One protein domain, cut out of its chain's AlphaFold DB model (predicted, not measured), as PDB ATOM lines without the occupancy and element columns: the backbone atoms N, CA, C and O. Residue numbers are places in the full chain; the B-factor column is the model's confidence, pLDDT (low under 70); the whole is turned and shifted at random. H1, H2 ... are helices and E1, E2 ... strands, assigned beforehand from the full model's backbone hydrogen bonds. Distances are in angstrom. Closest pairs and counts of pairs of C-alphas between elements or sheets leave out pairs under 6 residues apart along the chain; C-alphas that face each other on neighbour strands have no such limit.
ATOM      1  N   ARG A 187     -57.182  -6.556  33.131       90.19
ATOM      2  CA  ARG A 187     -55.804  -6.917  33.447       90.19
ATOM      3  C   ARG A 187     -55.136  -7.635  32.286       90.19
ATOM      4  O   ARG A 187     -54.026  -7.266  31.945       90.19
ATOM      5  N   GLN A 188     -55.807  -8.599  31.653       88.69
ATOM      6  CA  GLN A 188     -55.237  -9.289  30.492       88.69
ATOM      7  C   GLN A 188     -55.007  -8.350  29.307       88.69
ATOM      8  O   GLN A 188     -54.001  -8.484  28.620       88.69
ATOM      9  N   VAL A 189     -55.905  -7.388  29.080       88.44
ATOM     10  CA  VAL A 189     -55.725  -6.356  28.051       88.44
ATOM     11  C   VAL A 189     -54.504  -5.486  28.353       88.44
ATOM     12  O   VAL A 189     -53.671  -5.298  27.475       88.44
ATOM     13  N   VAL A 190     -54.353  -5.003  29.587       86.81
ATOM     14  CA  VAL A 190     -53.180  -4.211  29.997       86.81
ATOM     15  C   VAL A 190     -51.898  -5.035  29.884       86.81
ATOM     16  O   VAL A 190     -50.905  -4.558  29.347       86.81
ATOM     17  N   GLU A 191     -51.920  -6.292  30.330       85.62
ATOM     18  CA  GLU A 191     -50.780  -7.208  30.234       85.62
ATOM     19  C   GLU A 191     -50.380  -7.416  28.764       85.62
ATOM     20  O   GLU A 191     -49.190  -7.469  28.449       85.62
ATOM     21  N   LEU A 192     -51.360  -7.574  27.866       83.19
ATOM     22  CA  LEU A 192     -51.146  -7.734  26.427       83.19
ATOM     23  C   LEU A 192     -50.486  -6.492  25.824       83.19
ATOM     24  O   LEU A 192     -49.495  -6.623  25.117       83.19
ATOM     25  N   LEU A 193     -51.007  -5.305  26.143       80.94
ATOM     26  CA  LEU A 193     -50.469  -4.034  25.653       80.94
ATOM     27  C   LEU A 193     -49.078  -3.726  26.211       80.94
ATOM     28  O   LEU A 193     -48.270  -3.128  25.517       80.94
ATOM     29  N   ALA A 194     -48.773  -4.158  27.435       81.19
ATOM     30  CA  ALA A 194     -47.435  -4.019  28.006       81.19
ATOM     31  C   ALA A 194     -46.403  -4.955  27.349       81.19
ATOM     32  O   ALA A 194     -45.210  -4.679  27.391       81.19
ATOM     33  N   HIS A 195     -46.848  -6.069  26.759       78.94
ATOM     34  CA  HIS A 195     -45.969  -7.070  26.156       78.94
ATOM     35  C   HIS A 195     -46.560  -7.580  24.829       78.94
ATOM     36  O   HIS A 195     -46.958  -8.752  24.749       78.94
ATOM     37  N   PRO A 196     -46.628  -6.729  23.786       72.81
ATOM     38  CA  PRO A 196     -47.245  -7.073  22.501       72.81
ATOM     39  C   PRO A 196     -46.549  -8.263  21.822       72.81
ATOM     40  O   PRO A 196     -47.213  -9.119  21.234       72.81
ATOM     41  N   GLY A 197     -45.235  -8.420  22.039       69.38
ATOM     42  CA  GLY A 197     -44.450  -9.576  21.591       69.38
ATOM     43  C   GLY A 197     -44.932 -10.936  22.119       69.38
ATOM     44  O   GLY A 197     -44.547 -11.972  21.587       69.38
ATOM     45  N   ARG A 198     -45.828 -10.999  23.115       72.38
ATOM     46  CA  ARG A 198     -46.436 -12.280  23.524       72.38
ATOM     47  C   ARG A 198     -47.402 -12.844  22.490       72.38
ATOM     48  O   ARG A 198     -47.510 -14.063  22.395       72.38
ATOM     49  N   VAL A 199     -48.055 -11.988  21.702       68.06
ATOM     50  CA  VAL A 199     -48.875 -12.430  20.560       68.06
ATOM     51  C   VAL A 199     -47.987 -13.074  19.508       68.06
ATOM     52  O   VAL A 199     -48.311 -14.152  19.014       68.06
ATOM     53  N   LYS A 200     -46.835 -12.448  19.235       66.75
ATOM     54  CA  LYS A 200     -45.796 -12.996  18.361       66.75
ATOM     55  C   LYS A 200     -45.354 -14.376  18.841       66.75
ATOM     56  O   LYS A 200     -45.495 -15.339  18.101       66.75
ATOM     57  N   ASN A 201     -44.937 -14.486  20.101       69.19
ATOM     58  CA  ASN A 201     -44.411 -15.734  20.655       69.19
ATOM     59  C   ASN A 201     -45.452 -16.868  20.674       69.19
ATOM     60  O   ASN A 201     -45.111 -18.014  20.393       69.19
ATOM     61  N   GLU A 202     -46.721 -16.595  21.002       67.69
ATOM     62  CA  GLU A 202     -47.765 -17.635  20.985       67.69
ATOM     63  C   GLU A 202     -48.141 -18.049  19.556       67.69
ATOM     64  O   GLU A 202     -48.446 -19.220  19.318       67.69
ATOM     65  N   TYR A 203     -48.088 -17.125  18.593       65.44
ATOM     66  CA  TYR A 203     -48.265 -17.463  17.186       65.44
ATOM     67  C   TYR A 203     -47.091 -18.290  16.651       65.44
ATOM     68  O   TYR A 203     -47.323 -19.361  16.095       65.44
ATOM     69  N   GLU A 204     -45.849 -17.855  16.883       65.38
ATOM     70  CA  GLU A 204     -44.629 -18.583  16.514       65.38
ATOM     71  C   GLU A 204     -44.597 -19.972  17.152       65.38
ATOM     72  O   GLU A 204     -44.286 -20.945  16.479       65.38
ATOM     73  N   ARG A 205     -45.021 -20.118  18.413       67.19
ATOM     74  CA  ARG A 205     -45.147 -21.432  19.061       67.19
ATOM     75  C   ARG A 205     -46.118 -22.354  18.323       67.19
ATOM     76  O   ARG A 205     -45.873 -23.553  18.219       67.19
ATOM     77  N   ARG A 206     -47.248 -21.830  17.845       60.84
ATOM     78  CA  ARG A 206     -48.263 -22.625  17.134       60.84
ATOM     79  C   ARG A 206     -47.867 -22.935  15.704       60.84
ATOM     80  O   ARG A 206     -48.163 -24.038  15.254       60.84
ATOM     81  N   LEU A 207     -47.201 -21.999  15.031       60.50
ATOM     82  CA  LEU A 207     -46.520 -22.272  13.774       60.50
ATOM     83  C   LEU A 207     -45.472 -23.356  13.976       60.50
ATOM     84  O   LEU A 207     -45.561 -24.364  13.301       60.50
ATOM     85  N   GLY A 208     -44.615 -23.246  14.990       56.19
ATOM     86  CA  GLY A 208     -43.634 -24.267  15.349       56.19
ATOM     87  C   GLY A 208     -44.261 -25.649  15.551       56.19
ATOM     88  O   GLY A 208     -43.755 -26.636  15.042       56.19
ATOM     89  N   ILE A 209     -45.425 -25.745  16.207       56.31
ATOM     90  CA  ILE A 209     -46.162 -27.017  16.364       56.31
ATOM     91  C   ILE A 209     -46.711 -27.557  15.024       56.31
ATOM     92  O   ILE A 209     -46.838 -28.774  14.860       56.31
ATOM     93  N   LEU A 210     -47.066 -26.685  14.076       50.03
ATOM     94  CA  LEU A 210     -47.448 -27.073  12.712       50.03
ATOM     95  C   LEU A 210     -46.210 -27.469  11.885       50.03
ATOM     96  O   LEU A 210     -46.243 -28.481  11.195       50.03
ATOM     97  N   GLU A 211     -45.104 -26.747  12.039       52.72
ATOM     98  CA  GLU A 211     -43.810 -26.967  11.387       52.72
ATOM     99  C   GLU A 211     -43.139 -28.257  11.863       52.72
ATOM    100  O   GLU A 211     -42.570 -28.981  11.056       52.72
ATOM    101  N   GLU A 212     -43.251 -28.630  13.144       51.72
ATOM    102  CA  GLU A 212     -42.752 -29.921  13.637       51.72
ATOM    103  C   GLU A 212     -43.449 -31.121  12.988       51.72
ATOM    104  O   GLU A 212     -42.877 -32.213  12.966       51.72
ATOM    105  N   ARG A 213     -44.649 -30.923  12.427       48.16
ATOM    106  CA  ARG A 213     -45.362 -31.929  11.627       48.16
ATOM    107  C   ARG A 213     -44.973 -31.909  10.145       48.16
ATOM    108  O   ARG A 213     -45.192 -32.909   9.472       48.16
ATOM    109  N   GLU A 214     -44.360 -30.828   9.664       50.69
ATOM    110  CA  GLU A 214     -43.927 -30.606   8.276       50.69
ATOM    111  C   GLU A 214     -42.432 -30.235   8.222       50.69
ATOM    112  O   GLU A 214     -42.005 -29.297   7.554       50.69
ATOM    113  N   LYS A 215     -41.582 -30.974   8.944       44.06
ATOM    114  CA  LYS A 215     -40.126 -30.794   8.861       44.06
ATOM    115  C   LYS A 215     -39.619 -31.346   7.532       44.06
ATOM    116  O   LYS A 215     -39.295 -32.528   7.453       44.06
ATOM    117  N   THR A 216     -39.592 -30.500   6.504       48.56
ATOM    118  CA  THR A 216     -38.491 -30.241   5.549       48.56
ATOM    119  C   THR A 216     -39.084 -29.387   4.423       48.56
ATOM    120  O   THR A 216     -39.432 -29.933   3.378       48.56
ATOM    121  N   ASP A 217     -39.265 -28.077   4.628       54.91
ATOM    122  CA  ASP A 217     -39.727 -27.197   3.545       54.91
ATOM    123  C   ASP A 217     -38.497 -26.642   2.798       54.91
ATOM    124  O   ASP A 217     -37.733 -25.854   3.365       54.91
ATOM    125  N   PRO A 218     -38.196 -27.112   1.574       56.41
ATOM    126  CA  PRO A 218     -37.131 -26.538   0.764       56.41
ATOM    127  C   PRO A 218     -37.502 -25.109   0.346       56.41
ATOM    128  O   PRO A 218     -38.663 -24.814   0.074       56.41
ATOM    129  N   ASP A 219     -36.504 -24.225   0.256       68.06
ATOM    130  CA  ASP A 219     -36.667 -22.838  -0.205       68.06
ATOM    131  C   ASP A 219     -37.557 -22.786  -1.463       68.06
ATOM    132  O   ASP A 219     -37.275 -23.468  -2.454       68.06
ATOM    133  N   THR A 220     -38.631 -21.985  -1.439       74.44
ATOM    134  CA  THR A 220     -39.591 -21.841  -2.547       74.44
ATOM    135  C   THR A 220     -38.874 -21.575  -3.879       74.44
ATOM    136  O   THR A 220     -39.264 -22.116  -4.915       74.44
ATOM    137  N   ALA A 221     -37.760 -20.831  -3.856       77.94
ATOM    138  CA  ALA A 221     -36.958 -20.547  -5.045       77.94
ATOM    139  C   ALA A 221     -36.236 -21.787  -5.608       77.94
ATOM    140  O   ALA A 221     -35.905 -21.836  -6.795       77.94
ATOM    141  N   THR A 222     -35.960 -22.794  -4.778       85.19
ATOM    142  CA  THR A 222     -35.388 -24.079  -5.207       85.19
ATOM    143  C   THR A 222     -36.448 -24.993  -5.819       85.19
ATOM    144  O   THR A 222     -36.192 -25.581  -6.873       85.19
ATOM    145  N   LEU A 223     -37.657 -25.040  -5.249       85.69
ATOM    146  CA  LEU A 223     -38.796 -25.774  -5.812       85.69
ATOM    147  C   LEU A 223     -39.208 -25.220  -7.181       85.69
ATOM    148  O   LEU A 223     -39.417 -25.980  -8.127       85.69
ATOM    149  N   GLU A 224     -39.255 -23.894  -7.325       86.38
ATOM    150  CA  GLU A 224     -39.544 -23.235  -8.603       86.38
ATOM    151  C   GLU A 224     -38.476 -23.539  -9.664       86.38
ATOM    152  O   GLU A 224     -38.806 -23.810 -10.824       86.38
ATOM    153  N   ARG A 225     -37.194 -23.582  -9.269       89.88
ATOM    154  CA  ARG A 225     -36.096 -24.002 -10.155       89.88
ATOM    155  C   ARG A 225     -36.246 -25.458 -10.602       89.88
ATOM    156  O   ARG A 225     -36.099 -25.734 -11.792       89.88
ATOM    157  N   GLN A 226     -36.576 -26.374  -9.692       90.44
ATOM    158  CA  GLN A 226     -36.816 -27.786 -10.020       90.44
ATOM    159  C   GLN A 226     -38.021 -27.959 -10.952       90.44
ATOM    160  O   GLN A 226     -37.948 -28.700 -11.934       90.44
ATOM    161  N   ARG A 227     -39.110 -27.223 -10.703       93.31
ATOM    162  CA  ARG A 227     -40.297 -27.209 -11.565       93.31
ATOM    163  C   ARG A 227     -39.947 -26.745 -12.976       93.31
ATOM    164  O   ARG A 227     -40.325 -27.394 -13.948       93.31
ATOM    165  N   LEU A 228     -39.178 -25.660 -13.097       93.19
ATOM    166  CA  LEU A 228     -38.730 -25.142 -14.390       93.19
ATOM    167  C   LEU A 228     -37.836 -26.146 -15.133       93.19
ATOM    168  O   LEU A 228     -37.951 -26.287 -16.350       93.19
ATOM    169  N   GLN A 229     -36.959 -26.858 -14.421       93.31
ATOM    170  CA  GLN A 229     -36.138 -27.918 -15.013       93.31
ATOM    171  C   GLN A 229     -36.991 -29.079 -15.541       93.31
ATOM    172  O   GLN A 229     -36.735 -29.557 -16.647       93.31
ATOM    173  N   LEU A 230     -38.019 -29.505 -14.801       92.00
ATOM    174  CA  LEU A 230     -38.921 -30.571 -15.243       92.00
ATOM    175  C   LEU A 230     -39.830 -30.148 -16.402       92.00
ATOM    176  O   LEU A 230     -40.045 -30.956 -17.300       92.00
ATOM    177  N   GLU A 231     -40.305 -28.898 -16.449       92.81
ATOM    178  CA  GLU A 231     -41.036 -28.378 -17.620       92.81
ATOM    179  C   GLU A 231     -40.142 -28.357 -18.865       92.81
ATOM    180  O   GLU A 231     -40.550 -28.830 -19.922       92.81
ATOM    181  N   LYS A 232     -38.881 -27.918 -18.739       92.88
ATOM    182  CA  LYS A 232     -37.912 -27.998 -19.847       92.88
ATOM    183  C   LYS A 232     -37.660 -29.444 -20.283       92.88
ATOM    184  O   LYS A 232     -37.567 -29.714 -21.476       92.88
ATOM    185  N   GLY A 233     -37.561 -30.379 -19.335       91.25
ATOM    186  CA  GLY A 233     -37.430 -31.810 -19.626       91.25
ATOM    187  C   GLY A 233     -38.659 -32.390 -20.331       91.25
ATOM    188  O   GLY A 233     -38.518 -33.186 -21.255       91.25
ATOM    189  N   LYS A 234     -39.857 -31.946 -19.946       91.94
ATOM    190  CA  LYS A 234     -41.125 -32.316 -20.580       91.94
ATOM    191  C   LYS A 234     -41.225 -31.798 -22.013       91.94
ATOM    192  O   LYS A 234     -41.627 -32.572 -22.872       91.94
ATOM    193  N   SER A 235     -40.822 -30.554 -22.283       91.75
ATOM    194  CA  SER A 235     -40.736 -30.030 -23.656       91.75
ATOM    195  C   SER A 235     -39.798 -30.878 -24.514       91.75
ATOM    196  O   SER A 235     -40.228 -31.397 -25.533       91.75
ATOM    197  N   ARG A 236     -38.579 -31.159 -24.031       91.50
ATOM    198  CA  ARG A 236     -37.617 -32.010 -24.759       91.50
ATOM    199  C   ARG A 236     -38.146 -33.417 -25.037       91.50
ATOM    200  O   ARG A 236     -37.856 -33.984 -26.085       91.50
ATOM    201  N   LEU A 237     -38.898 -33.995 -24.098       90.75
ATOM    202  CA  LEU A 237     -39.522 -35.307 -24.279       90.75
ATOM    203  C   LEU A 237     -40.602 -35.273 -25.373       90.75
ATOM    204  O   LEU A 237     -40.730 -36.238 -26.121       90.75
ATOM    205  N   ILE A 238     -41.365 -34.180 -25.471       91.19
ATOM    206  CA  ILE A 238     -42.359 -33.966 -26.534       91.19
ATOM    207  C   ILE A 238     -41.663 -33.823 -27.888       91.19
ATOM    208  O   ILE A 238     -42.066 -34.498 -28.830       91.19
ATOM    209  N   ASP A 239     -40.603 -33.017 -27.961       92.06
ATOM    210  CA  ASP A 239     -39.833 -32.804 -29.193       92.06
ATOM    211  C   ASP A 239     -39.222 -34.128 -29.689       92.06
ATOM    212  O   ASP A 239     -39.395 -34.501 -30.844       92.06
ATOM    213  N   SER A 240     -38.636 -34.921 -28.781       89.44
ATOM    214  CA  SER A 240     -38.057 -36.237 -29.111       89.44
ATOM    215  C   SER A 240     -39.094 -37.229 -29.658       89.44
ATOM    216  O   SER A 240     -38.776 -38.049 -30.518       89.44
ATOM    217  N   TYR A 241     -40.337 -37.178 -29.165       89.62
ATOM    218  CA  TYR A 241     -41.434 -38.001 -29.686       89.62
ATOM    219  C   TYR A 241     -41.930 -37.491 -31.045       89.62
ATOM    220  O   TYR A 241     -42.175 -38.288 -31.947       89.62
ATOM    221  N   ALA A 242     -42.041 -36.170 -31.212       88.75
ATOM    222  CA  ALA A 242     -42.458 -35.546 -32.467       88.75
ATOM    223  C   ALA A 242     -41.460 -35.802 -33.611       88.75
ATOM    224  O   ALA A 242     -41.872 -35.992 -34.753       88.75
ATOM    225  N   GLU A 243     -40.168 -35.860 -33.296       92.62
ATOM    226  CA  GLU A 243     -39.079 -36.174 -34.230       92.62
ATOM    227  C   GLU A 243     -38.919 -37.688 -34.482       92.62
ATOM    228  O   GLU A 243     -38.066 -38.101 -35.265       92.62
ATOM    229  N   GLY A 244     -39.738 -38.531 -33.840       88.19
ATOM    230  CA  GLY A 244     -39.724 -39.984 -34.019       88.19
ATOM    231  C   GLY A 244     -38.538 -40.700 -33.366       88.19
ATOM    232  O   GLY A 244     -38.307 -41.872 -33.655       88.19
ATOM    233  N   MET A 245     -37.788 -40.031 -32.482       87.12
ATOM    234  CA  MET A 245     -36.650 -40.632 -31.769       87.12
ATOM    235  C   MET A 245     -37.068 -41.611 -30.666       87.12
ATOM    236  O   MET A 245     -36.257 -42.430 -30.236       87.12
ATOM    237  N   ILE A 246     -38.306 -41.513 -30.181       89.12
ATOM    238  CA  ILE A 246     -38.880 -42.406 -29.170       89.12
ATOM    239  C   ILE A 246     -40.271 -42.855 -29.594       89.12
ATOM    240  O   ILE A 246     -41.030 -42.089 -30.191       89.12
ATOM    241  N   ASP A 247     -40.618 -44.092 -29.253       88.12
ATOM    242  CA  ASP A 247     -41.948 -44.621 -29.509       88.12
ATOM    243  C   ASP A 247     -42.946 -44.234 -28.404       88.12
ATOM    244  O   ASP A 247     -42.623 -43.643 -27.366       88.12
ATOM    245  N   LYS A 248     -44.213 -44.574 -28.638       86.25
ATOM    246  CA  LYS A 248     -45.293 -44.289 -27.695       86.25
ATOM    247  C   LYS A 248     -45.170 -45.092 -26.390       86.25
ATOM    248  O   LYS A 248     -45.570 -44.590 -25.337       86.25
ATOM    249  N   MET A 249     -44.633 -46.312 -26.448       87.44
ATOM    250  CA  MET A 249     -44.493 -47.194 -25.285       87.44
ATOM    251  C   MET A 249     -43.477 -46.643 -24.280       87.44
ATOM    252  O   MET A 249     -43.699 -46.771 -23.075       87.44
ATOM    253  N   ASP A 250     -42.442 -45.951 -24.756       86.19
ATOM    254  CA  ASP A 250     -41.436 -45.278 -23.933       86.19
ATOM    255  C   ASP A 250     -41.841 -43.856 -23.511       86.19
ATOM    256  O   ASP A 250     -41.494 -43.395 -22.413       86.19
ATOM    257  N   PHE A 251     -42.605 -43.151 -24.351       89.88
ATOM    258  CA  PHE A 251     -43.075 -41.792 -24.078       89.88
ATOM    259  C   PHE A 251     -44.110 -41.732 -22.944       89.88
ATOM    260  O   PHE A 251     -43.950 -40.964 -21.987       89.88
ATOM    261  N   ASP A 252     -45.161 -42.555 -23.013       88.50
ATOM    262  CA  ASP A 252     -46.287 -42.532 -22.072       88.50
ATOM    263  C   ASP A 252     -45.886 -42.723 -20.586       88.50
ATOM    264  O   ASP A 252     -46.389 -41.982 -19.728       88.50
ATOM    265  N   PRO A 253     -45.001 -43.668 -20.197       91.56
ATOM    266  CA  PRO A 253     -44.562 -43.801 -18.806       91.56
ATOM    267  C   PRO A 253     -43.697 -42.618 -18.341       91.56
ATOM    268  O   PRO A 253     -43.885 -42.137 -17.219       91.56
ATOM    269  N   LYS A 254     -42.803 -42.093 -19.193       89.56
ATOM    270  CA  LYS A 254     -41.955 -40.931 -18.864       89.56
ATOM    271  C   LYS A 254     -42.789 -39.658 -18.696       89.56
ATOM    272  O   LYS A 254     -42.596 -38.918 -17.730       89.56
ATOM    273  N   MET A 255     -43.770 -39.440 -19.572       91.88
ATOM    274  CA  MET A 255     -44.692 -38.306 -19.497       91.88
ATOM    275  C   MET A 255     -45.582 -38.374 -18.246       91.88
ATOM    276  O   MET A 255     -45.778 -37.359 -17.576       91.88
ATOM    277  N   ARG A 256     -46.088 -39.563 -17.881       91.75
ATOM    278  CA  ARG A 256     -46.854 -39.756 -16.634       91.75
ATOM    279  C   ARG A 256     -46.023 -39.445 -15.389       91.75
ATOM    280  O   ARG A 256     -46.512 -38.741 -14.506       91.75
ATOM    281  N   ASN A 257     -44.773 -39.908 -15.335       92.88
ATOM    282  CA  ASN A 257     -43.868 -39.614 -14.222       92.88
ATOM    283  C   ASN A 257     -43.596 -38.102 -14.098       92.88
ATOM    284  O   ASN A 257     -43.749 -37.538 -13.015       92.88
ATOM    285  N   LEU A 258     -43.286 -37.431 -15.215       91.25
ATOM    286  CA  LEU A 258     -43.055 -35.985 -15.239       91.25
ATOM    287  C   LEU A 258     -44.281 -35.190 -14.779       91.25
ATOM    288  O   LEU A 258     -44.135 -34.279 -13.966       91.25
ATOM    289  N   LYS A 259     -45.487 -35.547 -15.245       91.38
ATOM    290  CA  LYS A 259     -46.737 -34.905 -14.801       91.38
ATOM    291  C   LYS A 259     -46.960 -35.075 -13.299       91.38
ATOM    292  O   LYS A 259     -47.180 -34.084 -12.612       91.38
ATOM    293  N   SER A 260     -46.823 -36.296 -12.781       93.62
ATOM    294  CA  SER A 260     -46.976 -36.572 -11.346       93.62
ATOM    295  C   SER A 260     -45.985 -35.769 -10.493       93.62
ATOM    296  O   SER A 260     -46.357 -35.201  -9.465       93.62
ATOM    297  N   ARG A 261     -44.732 -35.657 -10.949       92.25
ATOM    298  CA  ARG A 261     -43.691 -34.905 -10.243       92.25
ATOM    299  C   ARG A 261     -43.907 -33.390 -10.309       92.25
ATOM    300  O   ARG A 261     -43.665 -32.710  -9.315       92.25
ATOM    301  N   LEU A 262     -44.405 -32.867 -11.432       92.94
ATOM    302  CA  LEU A 262     -44.815 -31.463 -11.559       92.94
ATOM    303  C   LEU A 262     -45.987 -31.131 -10.626       92.94
ATOM    304  O   LEU A 262     -45.916 -30.140  -9.911       92.94
ATOM    305  N   GLU A 263     -47.011 -31.986 -10.553       92.81
ATOM    306  CA  GLU A 263     -48.137 -31.811  -9.623       92.81
ATOM    307  C   GLU A 263     -47.696 -31.837  -8.153       92.81
ATOM    308  O   GLU A 263     -48.225 -31.100  -7.320       92.81
ATOM    309  N   GLN A 264     -46.722 -32.687  -7.809       90.69
ATOM    310  CA  GLN A 264     -46.146 -32.717  -6.467       90.69
ATOM    311  C   GLN A 264     -45.402 -31.415  -6.137       90.69
ATOM    312  O   GLN A 264     -45.638 -30.852  -5.069       90.69
ATOM    313  N   LEU A 265     -44.564 -30.919  -7.053       89.31
ATOM    314  CA  LEU A 265     -43.855 -29.648  -6.870       89.31
ATOM    315  C   LEU A 265     -44.820 -28.458  -6.799       89.31
ATOM    316  O   LEU A 265     -44.628 -27.576  -5.970       89.31
ATOM    317  N   ASP A 266     -45.877 -28.441  -7.614       89.62
ATOM    318  CA  ASP A 266     -46.888 -27.380  -7.586       89.62
ATOM    319  C   ASP A 266     -47.624 -27.321  -6.240       89.62
ATOM    320  O   ASP A 266     -47.842 -26.230  -5.709       89.62
ATOM    321  N   ARG A 267     -47.949 -28.478  -5.644       86.81
ATOM    322  CA  ARG A 267     -48.509 -28.532  -4.282       86.81
ATOM    323  C   ARG A 267     -47.536 -27.963  -3.249       86.81
ATOM    324  O   ARG A 267     -47.923 -27.080  -2.493       86.81
ATOM    325  N   GLN A 268     -46.274 -28.388  -3.283       85.12
ATOM    326  CA  GLN A 268     -45.244 -27.902  -2.356       85.12
ATOM    327  C   GLN A 268     -45.019 -26.384  -2.476       85.12
ATOM    328  O   GLN A 268     -44.957 -25.686  -1.468       85.12
ATOM    329  N   ILE A 269     -44.989 -25.837  -3.698       85.69
ATOM    330  CA  ILE A 269     -44.872 -24.386  -3.926       85.69
ATOM    331  C   ILE A 269     -46.088 -23.639  -3.360       85.69
ATOM    332  O   ILE A 269     -45.937 -22.578  -2.751       85.69
ATOM    333  N   GLN A 270     -47.303 -24.162  -3.552       82.94
ATOM    334  CA  GLN A 270     -48.517 -23.546  -3.010       82.94
ATOM    335  C   GLN A 270     -48.556 -23.565  -1.479       82.94
ATOM    336  O   GLN A 270     -49.041 -22.606  -0.874       82.94
ATOM    337  N   ASP A 271     -48.073 -24.631  -0.851       78.88
ATOM    338  CA  ASP A 271     -48.009 -24.751   0.607       78.88
ATOM    339  C   ASP A 271     -46.970 -23.782   1.190       78.88
ATOM    340  O   ASP A 271     -47.312 -22.960   2.046       78.88
ATOM    341  N   SER A 272     -45.768 -23.746   0.610       76.56
ATOM    342  CA  SER A 272     -44.696 -22.823   1.007       76.56
ATOM    343  C   SER A 272     -45.097 -21.344   0.842       76.56
ATOM    344  O   SER A 272     -44.901 -20.515   1.734       76.56
ATOM    345  N   ARG A 273     -45.780 -20.982  -0.257       76.31
ATOM    346  CA  ARG A 273     -46.302 -19.614  -0.460       76.31
ATOM    347  C   ARG A 273     -47.381 -19.235   0.553       76.31
ATOM    348  O   ARG A 273     -47.384 -18.107   1.042       76.31
ATOM    349  N   ARG A 274     -48.297 -20.154   0.881       69.31
ATOM    350  CA  ARG A 274     -49.316 -19.923   1.923       69.31
ATOM    351  C   ARG A 274     -48.669 -19.654   3.279       69.31
ATOM    352  O   ARG A 274     -49.146 -18.789   4.011       69.31
ATOM    353  N   HIS A 275     -47.568 -20.336   3.574       66.19
ATOM    354  CA  HIS A 275     -46.794 -20.116   4.787       66.19
ATOM    355  C   HIS A 275     -46.167 -18.708   4.830       66.19
ATOM    356  O   HIS A 275     -46.350 -17.978   5.805       66.19
ATOM    357  N   GLN A 276     -45.514 -18.272   3.745       64.31
ATOM    358  CA  GLN A 276     -44.919 -16.928   3.656       64.31
ATOM    359  C   GLN A 276     -45.949 -15.797   3.797       64.31
ATOM    360  O   GLN A 276     -45.663 -14.772   4.421       64.31
ATOM    361  N   VAL A 277     -47.151 -15.966   3.235       64.88
ATOM    362  CA  VAL A 277     -48.252 -15.000   3.393       64.88
ATOM    363  C   VAL A 277     -48.679 -14.903   4.861       64.88
ATOM    364  O   VAL A 277     -48.744 -13.796   5.394       64.88
ATOM    365  N   GLY A 278     -48.854 -16.038   5.547       63.00
ATOM    366  CA  GLY A 278     -49.205 -16.063   6.971       63.00
ATOM    367  C   GLY A 278     -48.177 -15.366   7.873       63.00
ATOM    368  O   GLY A 278     -48.553 -14.608   8.767       63.00
ATOM    369  N   GLN A 279     -46.878 -15.546   7.606       62.06
ATOM    370  CA  GLN A 279     -45.814 -14.863   8.356       62.06
ATOM    371  C   GLN A 279     -45.830 -13.337   8.157       62.06
ATOM    372  O   GLN A 279     -45.648 -12.583   9.116       62.06
ATOM    373  N   ARG A 280     -46.075 -12.862   6.928       61.25
ATOM    374  CA  ARG A 280     -46.187 -11.421   6.635       61.25
ATOM    375  C   ARG A 280     -47.414 -10.797   7.293       61.25
ATOM    376  O   ARG A 280     -47.304  -9.711   7.857       61.25
ATOM    377  N   GLU A 281     -48.555 -11.480   7.251       65.50
ATOM    378  CA  GLU A 281     -49.768 -11.051   7.954       65.50
ATOM    379  C   GLU A 281     -49.513 -10.905   9.455       65.50
ATOM    380  O   GLU A 281     -49.838  -9.870  10.033       65.50
ATOM    381  N   LEU A 282     -48.868 -11.894  10.083       64.62
ATOM    382  CA  LEU A 282     -48.525 -11.817  11.499       64.62
ATOM    383  C   LEU A 282     -47.654 -10.595  11.811       64.62
ATOM    384  O   LEU A 282     -47.922  -9.880  12.776       64.62
ATOM    385  N   PHE A 283     -46.608 -10.362  11.018       64.88
ATOM    386  CA  PHE A 283     -45.710  -9.229  11.225       64.88
ATOM    387  C   PHE A 283     -46.471  -7.896  11.193       64.88
ATOM    388  O   PHE A 283     -46.294  -7.060  12.078       64.88
ATOM    389  N   LEU A 284     -47.385  -7.728  10.232       67.00
ATOM    390  CA  LEU A 284     -48.245  -6.544  10.146       67.00
ATOM    391  C   LEU A 284     -49.149  -6.394  11.375       67.00
ATOM    392  O   LEU A 284     -49.318  -5.290  11.886       67.00
ATOM    393  N   VAL A 285     -49.710  -7.494  11.871       68.31
ATOM    394  CA  VAL A 285     -50.570  -7.509  13.060       68.31
ATOM    395  C   VAL A 285     -49.810  -7.096  14.314       68.31
ATOM    396  O   VAL A 285     -50.328  -6.316  15.113       68.31
ATOM    397  N   ILE A 286     -48.598  -7.621  14.500       68.38
ATOM    398  CA  ILE A 286     -47.760  -7.295  15.657       68.38
ATOM    399  C   ILE A 286     -47.385  -5.817  15.621       68.38
ATOM    400  O   ILE A 286     -47.593  -5.140  16.620       68.38
ATOM    401  N   ASN A 287     -46.940  -5.301  14.471       68.62
ATOM    402  CA  ASN A 287     -46.600  -3.884  14.337       68.62
ATOM    403  C   ASN A 287     -47.805  -2.983  14.634       68.62
ATOM    404  O   ASN A 287     -47.693  -2.044  15.413       68.62
ATOM    405  N   ARG A 288     -48.996  -3.309  14.107       72.25
ATOM    406  CA  ARG A 288     -50.231  -2.570  14.431       72.25
ATOM    407  C   ARG A 288     -50.567  -2.621  15.920       72.25
ATOM    408  O   ARG A 288     -51.057  -1.642  16.478       72.25
ATOM    409  N   LEU A 289     -50.352  -3.766  16.568       73.50
ATOM    410  CA  LEU A 289     -50.573  -3.905  18.005       73.50
ATOM    411  C   LEU A 289     -49.558  -3.087  18.809       73.50
ATOM    412  O   LEU A 289     -49.941  -2.508  19.818       73.50
ATOM    413  N   GLU A 290     -48.300  -3.032  18.377       73.50
ATOM    414  CA  GLU A 290     -47.248  -2.210  18.982       73.50
ATOM    415  C   GLU A 290     -47.551  -0.715  18.834       73.50
ATOM    416  O   GLU A 290     -47.497   0.011  19.824       73.50
ATOM    417  N   GLU A 291     -47.979  -0.269  17.652       73.56
ATOM    418  CA  GLU A 291     -48.450   1.100  17.408       73.56
ATOM    419  C   GLU A 291     -49.653   1.448  18.294       73.56
ATOM    420  O   GLU A 291     -49.680   2.489  18.954       73.56
ATOM    421  N   PHE A 292     -50.643   0.551  18.362       73.50
ATOM    422  CA  PHE A 292     -51.804   0.723  19.230       73.50
ATOM    423  C   PHE A 292     -51.403   0.751  20.711       73.50
ATOM    424  O   PHE A 292     -51.917   1.566  21.478       73.50
ATOM    425  N   ALA A 293     -50.490  -0.128  21.127       75.00
ATOM    426  CA  ALA A 293     -49.982  -0.175  22.488       75.00
ATOM    427  C   ALA A 293     -49.267   1.122  22.849       75.00
ATOM    428  O   ALA A 293     -49.610   1.697  23.876       75.00
ATOM    429  N   ALA A 294     -48.378   1.626  21.993       73.56
ATOM    430  CA  ALA A 294     -47.704   2.906  22.183       73.56
ATOM    431  C   ALA A 294     -48.705   4.070  22.287       73.56
ATOM    432  O   ALA A 294     -48.621   4.872  23.212       73.56
ATOM    433  N   ALA A 295     -49.716   4.114  21.411       72.19
ATOM    434  CA  ALA A 295     -50.740   5.161  21.422       72.19
ATOM    435  C   ALA A 295     -51.617   5.161  22.691       72.19
ATOM    436  O   ALA A 295     -52.184   6.192  23.065       72.19
ATOM    437  N   VAL A 296     -51.766   4.002  23.340       71.12
ATOM    438  CA  VAL A 296     -52.632   3.824  24.512       71.12
ATOM    439  C   VAL A 296     -51.840   3.806  25.825       71.12
ATOM    440  O   VAL A 296     -52.416   4.161  26.853       71.12
ATOM    441  N   HIS A 297     -50.546   3.459  25.816       67.88
ATOM    442  CA  HIS A 297     -49.716   3.225  27.009       67.88
ATOM    443  C   HIS A 297     -49.764   4.392  28.005       67.88
ATOM    444  O   HIS A 297     -50.072   4.183  29.180       67.88
ATOM    445  N   ASP A 298     -49.610   5.621  27.510       63.47
ATOM    446  CA  ASP A 298     -49.600   6.841  28.330       63.47
ATOM    447  C   ASP A 298     -50.969   7.175  28.952       63.47
ATOM    448  O   ASP A 298     -51.071   7.989  29.870       63.47
ATOM    449  N   ARG A 299     -52.048   6.535  28.482       65.44
ATOM    450  CA  ARG A 299     -53.431   6.797  28.913       65.44
ATOM    451  C   ARG A 299     -53.988   5.728  29.857       65.44
ATOM    452  O   ARG A 299     -55.084   5.910  30.378       65.44
ATOM    453  N   LEU A 300     -53.271   4.626  30.110       65.81
ATOM    454  CA  LEU A 300     -53.809   3.440  30.806       65.81
ATOM    455  C   LEU A 300     -53.994   3.587  32.329       65.81
ATOM    456  O   LEU A 300     -54.733   2.794  32.918       65.81
ATOM    457  N   GLY A 301     -53.362   4.573  32.974       60.84
ATOM    458  CA  GLY A 301     -53.357   4.708  34.440       60.84
ATOM    459  C   GLY A 301     -54.708   5.083  35.069       60.84
ATOM    460  O   GLY A 301     -55.013   4.630  36.171       60.84
ATOM    461  N   ALA A 302     -55.543   5.863  34.371       64.56
ATOM    462  CA  ALA A 302     -56.846   6.330  34.864       64.56
ATOM    463  C   ALA A 302     -57.879   6.429  33.728       64.56
ATOM    464  O   ALA A 302     -58.439   7.487  33.450       64.56
ATOM    465  N   VAL A 303     -58.111   5.312  33.038       76.06
ATOM    466  CA  VAL A 303     -59.057   5.246  31.918       76.06
ATOM    467  C   VAL A 303     -60.500   5.263  32.431       76.06
ATOM    468  O   VAL A 303     -60.869   4.457  33.291       76.06
ATOM    469  N   ASP A 304     -61.338   6.138  31.872       84.12
ATOM    470  CA  ASP A 304     -62.767   6.160  32.172       84.12
ATOM    471  C   ASP A 304     -63.496   4.904  31.640       84.12
ATOM    472  O   ASP A 304     -62.952   4.069  30.911       84.12
ATOM    473  N   PHE A 305     -64.766   4.729  32.012       85.31
ATOM    474  CA  PHE A 305     -65.542   3.563  31.581       85.31
ATOM    475  C   PHE A 305     -65.673   3.449  30.052       85.31
ATOM    476  O   PHE A 305     -65.716   2.334  29.520       85.31
ATOM    477  N   VAL A 306     -65.778   4.581  29.351       83.94
ATOM    478  CA  VAL A 306     -66.053   4.625  27.911       83.94
ATOM    479  C   VAL A 306     -64.813   4.190  27.144       83.94
ATOM    480  O   VAL A 306     -64.874   3.204  26.409       83.94
ATOM    481  N   THR A 307     -63.675   4.822  27.410       83.38
ATOM    482  CA  THR A 307     -62.395   4.489  26.790       83.38
ATOM    483  C   THR A 307     -61.959   3.069  27.155       83.38
ATOM    484  O   THR A 307     -61.554   2.306  26.279       83.38
ATOM    485  N   LYS A 308     -62.144   2.627  28.412       87.62
ATOM    486  CA  LYS A 308     -61.837   1.242  28.831       87.62
ATOM    487  C   LYS A 308     -62.609   0.234  27.980       87.62
ATOM    488  O   LYS A 308     -62.080  -0.794  27.554       87.62
ATOM    489  N   ARG A 309     -63.879   0.534  27.705       87.69
ATOM    490  CA  ARG A 309     -64.747  -0.299  26.872       87.69
ATOM    491  C   ARG A 309     -64.352  -0.268  25.397       87.69
ATOM    492  O   ARG A 309     -64.476  -1.301  24.738       87.69
ATOM    493  N   GLU A 310     -63.933   0.875  24.873       84.19
ATOM    494  CA  GLU A 310     -63.470   1.021  23.490       84.19
ATOM    495  C   GLU A 310     -62.196   0.217  23.245       84.19
ATOM    496  O   GLU A 310     -62.183  -0.613  22.338       84.19
ATOM    497  N   VAL A 311     -61.199   0.339  24.127       86.00
ATOM    498  CA  VAL A 311     -59.962  -0.459  24.075       86.00
ATOM    499  C   VAL A 311     -60.279  -1.956  24.108       86.00
ATOM    500  O   VAL A 311     -59.826  -2.719  23.255       86.00
ATOM    501  N   ILE A 312     -61.138  -2.392  25.040       89.12
ATOM    502  CA  ILE A 312     -61.575  -3.793  25.101       89.12
ATOM    503  C   ILE A 312     -62.285  -4.207  23.809       89.12
ATOM    504  O   ILE A 312     -62.075  -5.315  23.330       89.12
ATOM    505  N   ARG A 313     -63.135  -3.363  23.219       87.06
ATOM    506  CA  ARG A 313     -63.813  -3.692  21.957       87.06
ATOM    507  C   ARG A 313     -62.855  -3.751  20.774       87.06
ATOM    508  O   ARG A 313     -63.134  -4.535  19.873       87.06
ATOM    509  N   GLY A 314     -61.782  -2.967  20.776       81.25
ATOM    510  CA  GLY A 314     -60.734  -3.015  19.759       81.25
ATOM    511  C   GLY A 314     -59.916  -4.304  19.832       81.25
ATOM    512  O   GLY A 314     -59.670  -4.926  18.805       81.25
ATOM    513  N   LEU A 315     -59.574  -4.760  21.040       83.06
ATOM    514  CA  LEU A 315     -58.634  -5.874  21.236       83.06
ATOM    515  C   LEU A 315     -59.298  -7.220  21.518       83.06
ATOM    516  O   LEU A 315     -58.771  -8.263  21.148       83.06
ATOM    517  N   VAL A 316     -60.452  -7.238  22.182       88.12
ATOM    518  CA  VAL A 316     -61.129  -8.470  22.597       88.12
ATOM    519  C   VAL A 316     -62.213  -8.824  21.585       88.12
ATOM    520  O   VAL A 316     -63.166  -8.082  21.338       88.12
ATOM    521  N   LYS A 317     -62.093 -10.014  20.999       86.25
ATOM    522  CA  LYS A 317     -63.083 -10.597  20.088       86.25
ATOM    523  C   LYS A 317     -64.291 -11.120  20.857       86.25
ATOM    524  O   LYS A 317     -65.432 -10.876  20.470       86.25
ATOM    525  N   ARG A 318     -64.046 -11.872  21.932       91.81
ATOM    526  CA  ARG A 318     -65.072 -12.388  22.852       91.81
ATOM    527  C   ARG A 318     -64.443 -12.897  24.143       91.81
ATOM    528  O   ARG A 318     -63.255 -13.188  24.187       91.81
ATOM    529  N   VAL A 319     -65.277 -13.061  25.162       95.19
ATOM    530  CA  VAL A 319     -64.913 -13.679  26.440       95.19
ATOM    531  C   VAL A 319     -65.762 -14.933  26.611       95.19
ATOM    532  O   VAL A 319     -66.984 -14.834  26.747       95.19
ATOM    533  N   GLU A 320     -65.144 -16.108  26.552       95.56
ATOM    534  CA  GLU A 320     -65.819 -17.389  26.747       95.56
ATOM    535  C   GLU A 320     -65.769 -17.793  28.218       95.56
ATOM    536  O   GLU A 320     -64.704 -17.903  28.818       95.56
ATOM    537  N   ILE A 321     -66.941 -18.018  28.796       96.62
ATOM    538  CA  ILE A 321     -67.101 -18.425  30.186       96.62
ATOM    539  C   ILE A 321     -67.425 -19.918  30.207       96.62
ATOM    540  O   ILE A 321     -68.540 -20.310  29.839       96.62
ATOM    541  N   HIS A 322     -66.463 -20.740  30.622       94.38
ATOM    542  CA  HIS A 322     -66.636 -22.172  30.891       94.38
ATOM    543  C   HIS A 322     -66.940 -22.395  32.380       94.38
ATOM    544  O   HIS A 322     -67.106 -21.427  33.121       94.38
ATOM    545  N   LYS A 323     -67.089 -23.654  32.809       91.12
ATOM    546  CA  LYS A 323     -67.333 -23.978  34.228       91.12
ATOM    547  C   LYS A 323     -66.096 -23.688  35.089       91.12
ATOM    548  O   LYS A 323     -66.232 -23.074  36.141       91.12
ATOM    549  N   ASP A 324     -64.917 -24.044  34.575       89.88
ATOM    550  CA  ASP A 324     -63.654 -24.024  35.331       89.88
ATOM    551  C   ASP A 324     -62.593 -23.078  34.741       89.88
ATOM    552  O   ASP A 324     -61.533 -22.868  35.334       89.88
ATOM    553  N   GLU A 325     -62.873 -22.453  33.592       92.81
ATOM    554  CA  GLU A 325     -61.975 -21.472  32.974       92.81
ATOM    555  C   GLU A 325     -62.706 -20.298  32.304       92.81
ATOM    556  O   GLU A 325     -63.867 -20.390  31.892       92.81
ATOM    557  N   ILE A 326     -62.001 -19.171  32.181       93.62
ATOM    558  CA  ILE A 326     -62.421 -18.010  31.388       93.62
ATOM    559  C   ILE A 326     -61.393 -17.827  30.276       93.62
ATOM    560  O   ILE A 326     -60.214 -17.621  30.558       93.62
ATOM    561  N   LEU A 327     -61.848 -17.867  29.025       92.50
ATOM    562  CA  LEU A 327     -61.000 -17.650  27.855       92.50
ATOM    563  C   LEU A 327     -61.256 -16.260  27.292       92.50
ATOM    564  O   LEU A 327     -62.367 -15.952  26.850       92.50
ATOM    565  N   VAL A 328     -60.224 -15.425  27.281       91.50
ATOM    566  CA  VAL A 328     -60.256 -14.138  26.584       91.50
ATOM    567  C   VAL A 328     -59.695 -14.371  25.191       91.50
ATOM    568  O   VAL A 328     -58.549 -14.768  25.024       91.50
ATOM    569  N   VAL A 329     -60.537 -14.186  24.180       86.69
ATOM    570  CA  VAL A 329     -60.138 -14.357  22.784       86.69
ATOM    571  C   VAL A 329     -59.828 -12.979  22.229       86.69
ATOM    572  O   VAL A 329     -60.740 -12.158  22.079       86.69
ATOM    573  N   PHE A 330     -58.559 -12.729  21.925       83.38
ATOM    574  CA  PHE A 330     -58.101 -11.474  21.338       83.38
ATOM    575  C   PHE A 330     -58.328 -11.435  19.823       83.38
ATOM    576  O   PHE A 330     -58.553 -12.457  19.165       83.38
ATOM    577  N   ARG A 331     -58.336 -10.226  19.265       77.00
ATOM    578  CA  ARG A 331     -58.317  -9.998  17.825       77.00
ATOM    579  C   ARG A 331     -56.869 -10.043  17.358       77.00
ATOM    580  O   ARG A 331     -56.033  -9.329  17.886       77.00
ATOM    581  N   VAL A 332     -56.622 -10.874  16.352       60.47
ATOM    582  CA  VAL A 332     -55.338 -10.963  15.645       60.47
ATOM    583  C   VAL A 332     -55.287  -9.926  14.515       60.47
ATOM    584  O   VAL A 332     -54.399  -9.957  13.708       60.47
ATOM    585  N   ASP A 333     -56.241  -9.003  14.422       57.53
ATOM    586  CA  ASP A 333     -56.081  -7.757  13.668       57.53
ATOM    587  C   ASP A 333     -56.935  -6.724  14.411       57.53
ATOM    588  O   ASP A 333     -58.173  -6.846  14.417       57.53
ATOM    589  N   PRO A 334     -56.329  -5.822  15.202       48.66
ATOM    590  CA  PRO A 334     -57.082  -4.768  15.854       48.66
ATOM    591  C   PRO A 334     -57.629  -3.845  14.760       48.66
ATOM    592  O   PRO A 334     -56.918  -3.008  14.224       48.66
ATOM    593  N   ASP A 335     -58.896  -4.054  14.400       45.31
ATOM    594  CA  ASP A 335     -59.616  -3.266  13.397       45.31
ATOM    595  C   ASP A 335     -59.439  -1.754  13.671       45.31
ATOM    596  O   ASP A 335     -59.935  -1.273  14.700       45.31
ATOM    597  N   PRO A 336     -58.758  -0.994  12.787       39.34
ATOM    598  CA  PRO A 336     -58.571   0.447  12.956       39.34
ATOM    599  C   PRO A 336     -59.887   1.232  12.811       39.34
ATOM    600  O   PRO A 336     -59.947   2.419  13.135       39.34
ATOM    601  N   GLY A 337     -60.984   0.578  12.402       41.91
ATOM    602  CA  GLY A 337     -62.299   1.180  12.184       41.91
ATOM    603  C   GLY A 337     -63.017   1.737  13.421       41.91
ATOM    604  O   GLY A 337     -64.191   2.087  13.319       41.91
ATOM    605  N   PHE A 338     -62.363   1.836  14.582       39.44
ATOM    606  CA  PHE A 338     -62.932   2.520  15.749       39.44
ATOM    607  C   PHE A 338     -62.595   4.017  15.839       39.44
ATOM    608  O   PHE A 338     -63.284   4.702  16.586       39.44
ATOM    609  N   ASN A 339     -61.656   4.539  15.032       31.36
ATOM    610  CA  ASN A 339     -61.323   5.976  14.998       31.36
ATOM    611  C   ASN A 339     -61.426   6.643  13.611       31.36
ATOM    612  O   ASN A 339     -61.069   7.807  13.480       31.36
ATOM    613  N   ALA A 340     -61.932   5.961  12.581       31.31
ATOM    614  CA  ALA A 340     -62.028   6.525  11.232       31.31
ATOM    615  C   ALA A 340     -63.471   6.917  10.872       31.31
ATOM    616  O   ALA A 340     -64.124   6.291  10.036       31.31
ATOM    617  N   ASP A 356     -56.065 -16.770  18.645       34.66
ATOM    618  CA  ASP A 356     -55.404 -17.008  19.915       34.66
ATOM    619  C   ASP A 356     -56.414 -17.301  21.049       34.66
ATOM    620  O   ASP A 356     -57.483 -16.688  21.137       34.66
ATOM    621  N   ARG A 357     -56.096 -18.283  21.899       35.91
ATOM    622  CA  ARG A 357     -56.865 -18.694  23.078       35.91
ATOM    623  C   ARG A 357     -55.920 -18.737  24.271       35.91
ATOM    624  O   ARG A 357     -55.124 -19.661  24.398       35.91
ATOM    625  N   THR A 358     -56.067 -17.796  25.189       33.78
ATOM    626  CA  THR A 358     -55.362 -17.826  26.473       33.78
ATOM    627  C   THR A 358     -56.203 -18.600  27.494       33.78
ATOM    628  O   THR A 358     -57.327 -18.206  27.808       33.78
ATOM    629  N   ARG A 359     -55.676 -19.732  27.990       27.78
ATOM    630  CA  ARG A 359     -56.284 -20.568  29.045       27.78
ATOM    631  C   ARG A 359     -55.732 -20.198  30.419       27.78
ATOM    632  O   ARG A 359     -54.516 -20.153  30.588       27.78
ATOM    633  N   ARG A 360     -56.606 -19.996  31.412       38.09
ATOM    634  CA  ARG A 360     -56.246 -19.974  32.843       38.09
ATOM    635  C   ARG A 360     -57.360 -20.586  33.696       38.09
ATOM    636  O   ARG A 360     -58.543 -20.353  33.447       38.09
ATOM    637  N   THR A 361     -56.954 -21.338  34.716       29.25
ATOM    638  CA  THR A 361     -57.810 -22.040  35.680       29.25
ATOM    639  C   THR A 361     -58.410 -21.095  36.729       29.25
ATOM    640  O   THR A 361     -57.754 -20.182  37.236       29.25
ATOM    641  N   LEU A 362     -59.686 -21.313  37.061       33.75
ATOM    642  CA  LEU A 362     -60.425 -20.601  38.108       33.75
ATOM    643  C   LEU A 362     -59.930 -21.009  39.505       33.75
ATOM    644  O   LEU A 362     -60.379 -22.007  40.054       33.75
TER     645      LEU A 362
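This is residues 187 to 340 and 356 to 362 of the 433 residues of the protein "Recombinase" of Pseudomonas sp. GM78 (UniProt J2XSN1). One very long helix, H4, makes the long axis, with H3 folded back beside its first part as a helical hairpin and H2 beside it farther along. At H4's last residues sits a small head of H1, H5 and the antiparallel two-stranded hairpin E1 and E2. The printed part has 161 residues; the order is H1 H2 H3 H4 H5 E1 E2, and the class is mostly helix. It is extended, with a radius of gyration of the C-alphas of 25.7 A and spans of 84 by 38 by 21 A.

E1, residues 316 to 321, and E2, residues 326 to 330, form an antiparallel hairpin at 166 degrees; N 320 and O 327, 2.8 A apart, are within hydrogen-bond range. The closest C-alphas of H5, residues 305 to 315, and E2 are those of Leu 315 and Phe 330, 5.6 A apart. H4, residues 248 to 297, is the hub, touching three helices, and is near H5. H1, residues 187 to 194, touches H4's residues 289 to 297 about perpendicular, at 79 degrees; the closest C-alphas, of Leu 193 and Ala 293, are 5.0 A apart. H2, residues 197 to 211, touches H4 with residues 197 to 200 alone, at a shallow tilt of 16 degrees, opposite ways; the closest C-alphas, of Lys 200 and Ile 286, are 6.6 A apart. H3, residues 220 to 242, touches H4 at a shallow tilt of 22 degrees, opposite ways, closest at the C-alphas of Thr 220 and Ile 269, 6.0 A. Every O i to N i+4 pair is within hydrogen-bond range in H1, H2, H3 and H5, and 44 of 46 in H4.

H4 measures 72.6 A, H3 33.0 A and H2 20.2 A from first to last C-alpha. H1 begins at C-alpha 187 (-55.804, -6.917, 33.447), and E2 ends at C-alpha 330 (-58.101, -11.474, 21.338).

The two C-alphas farthest apart, of Gly 244 and Ala 302, are 84.8 A apart. Residues 341 to 355 are not printed; C-alphas 340 and 356 are 25.9 A apart. No link is long. Confidence is under 70 in 58 residues, among them 199 to 219 and 356 to 362.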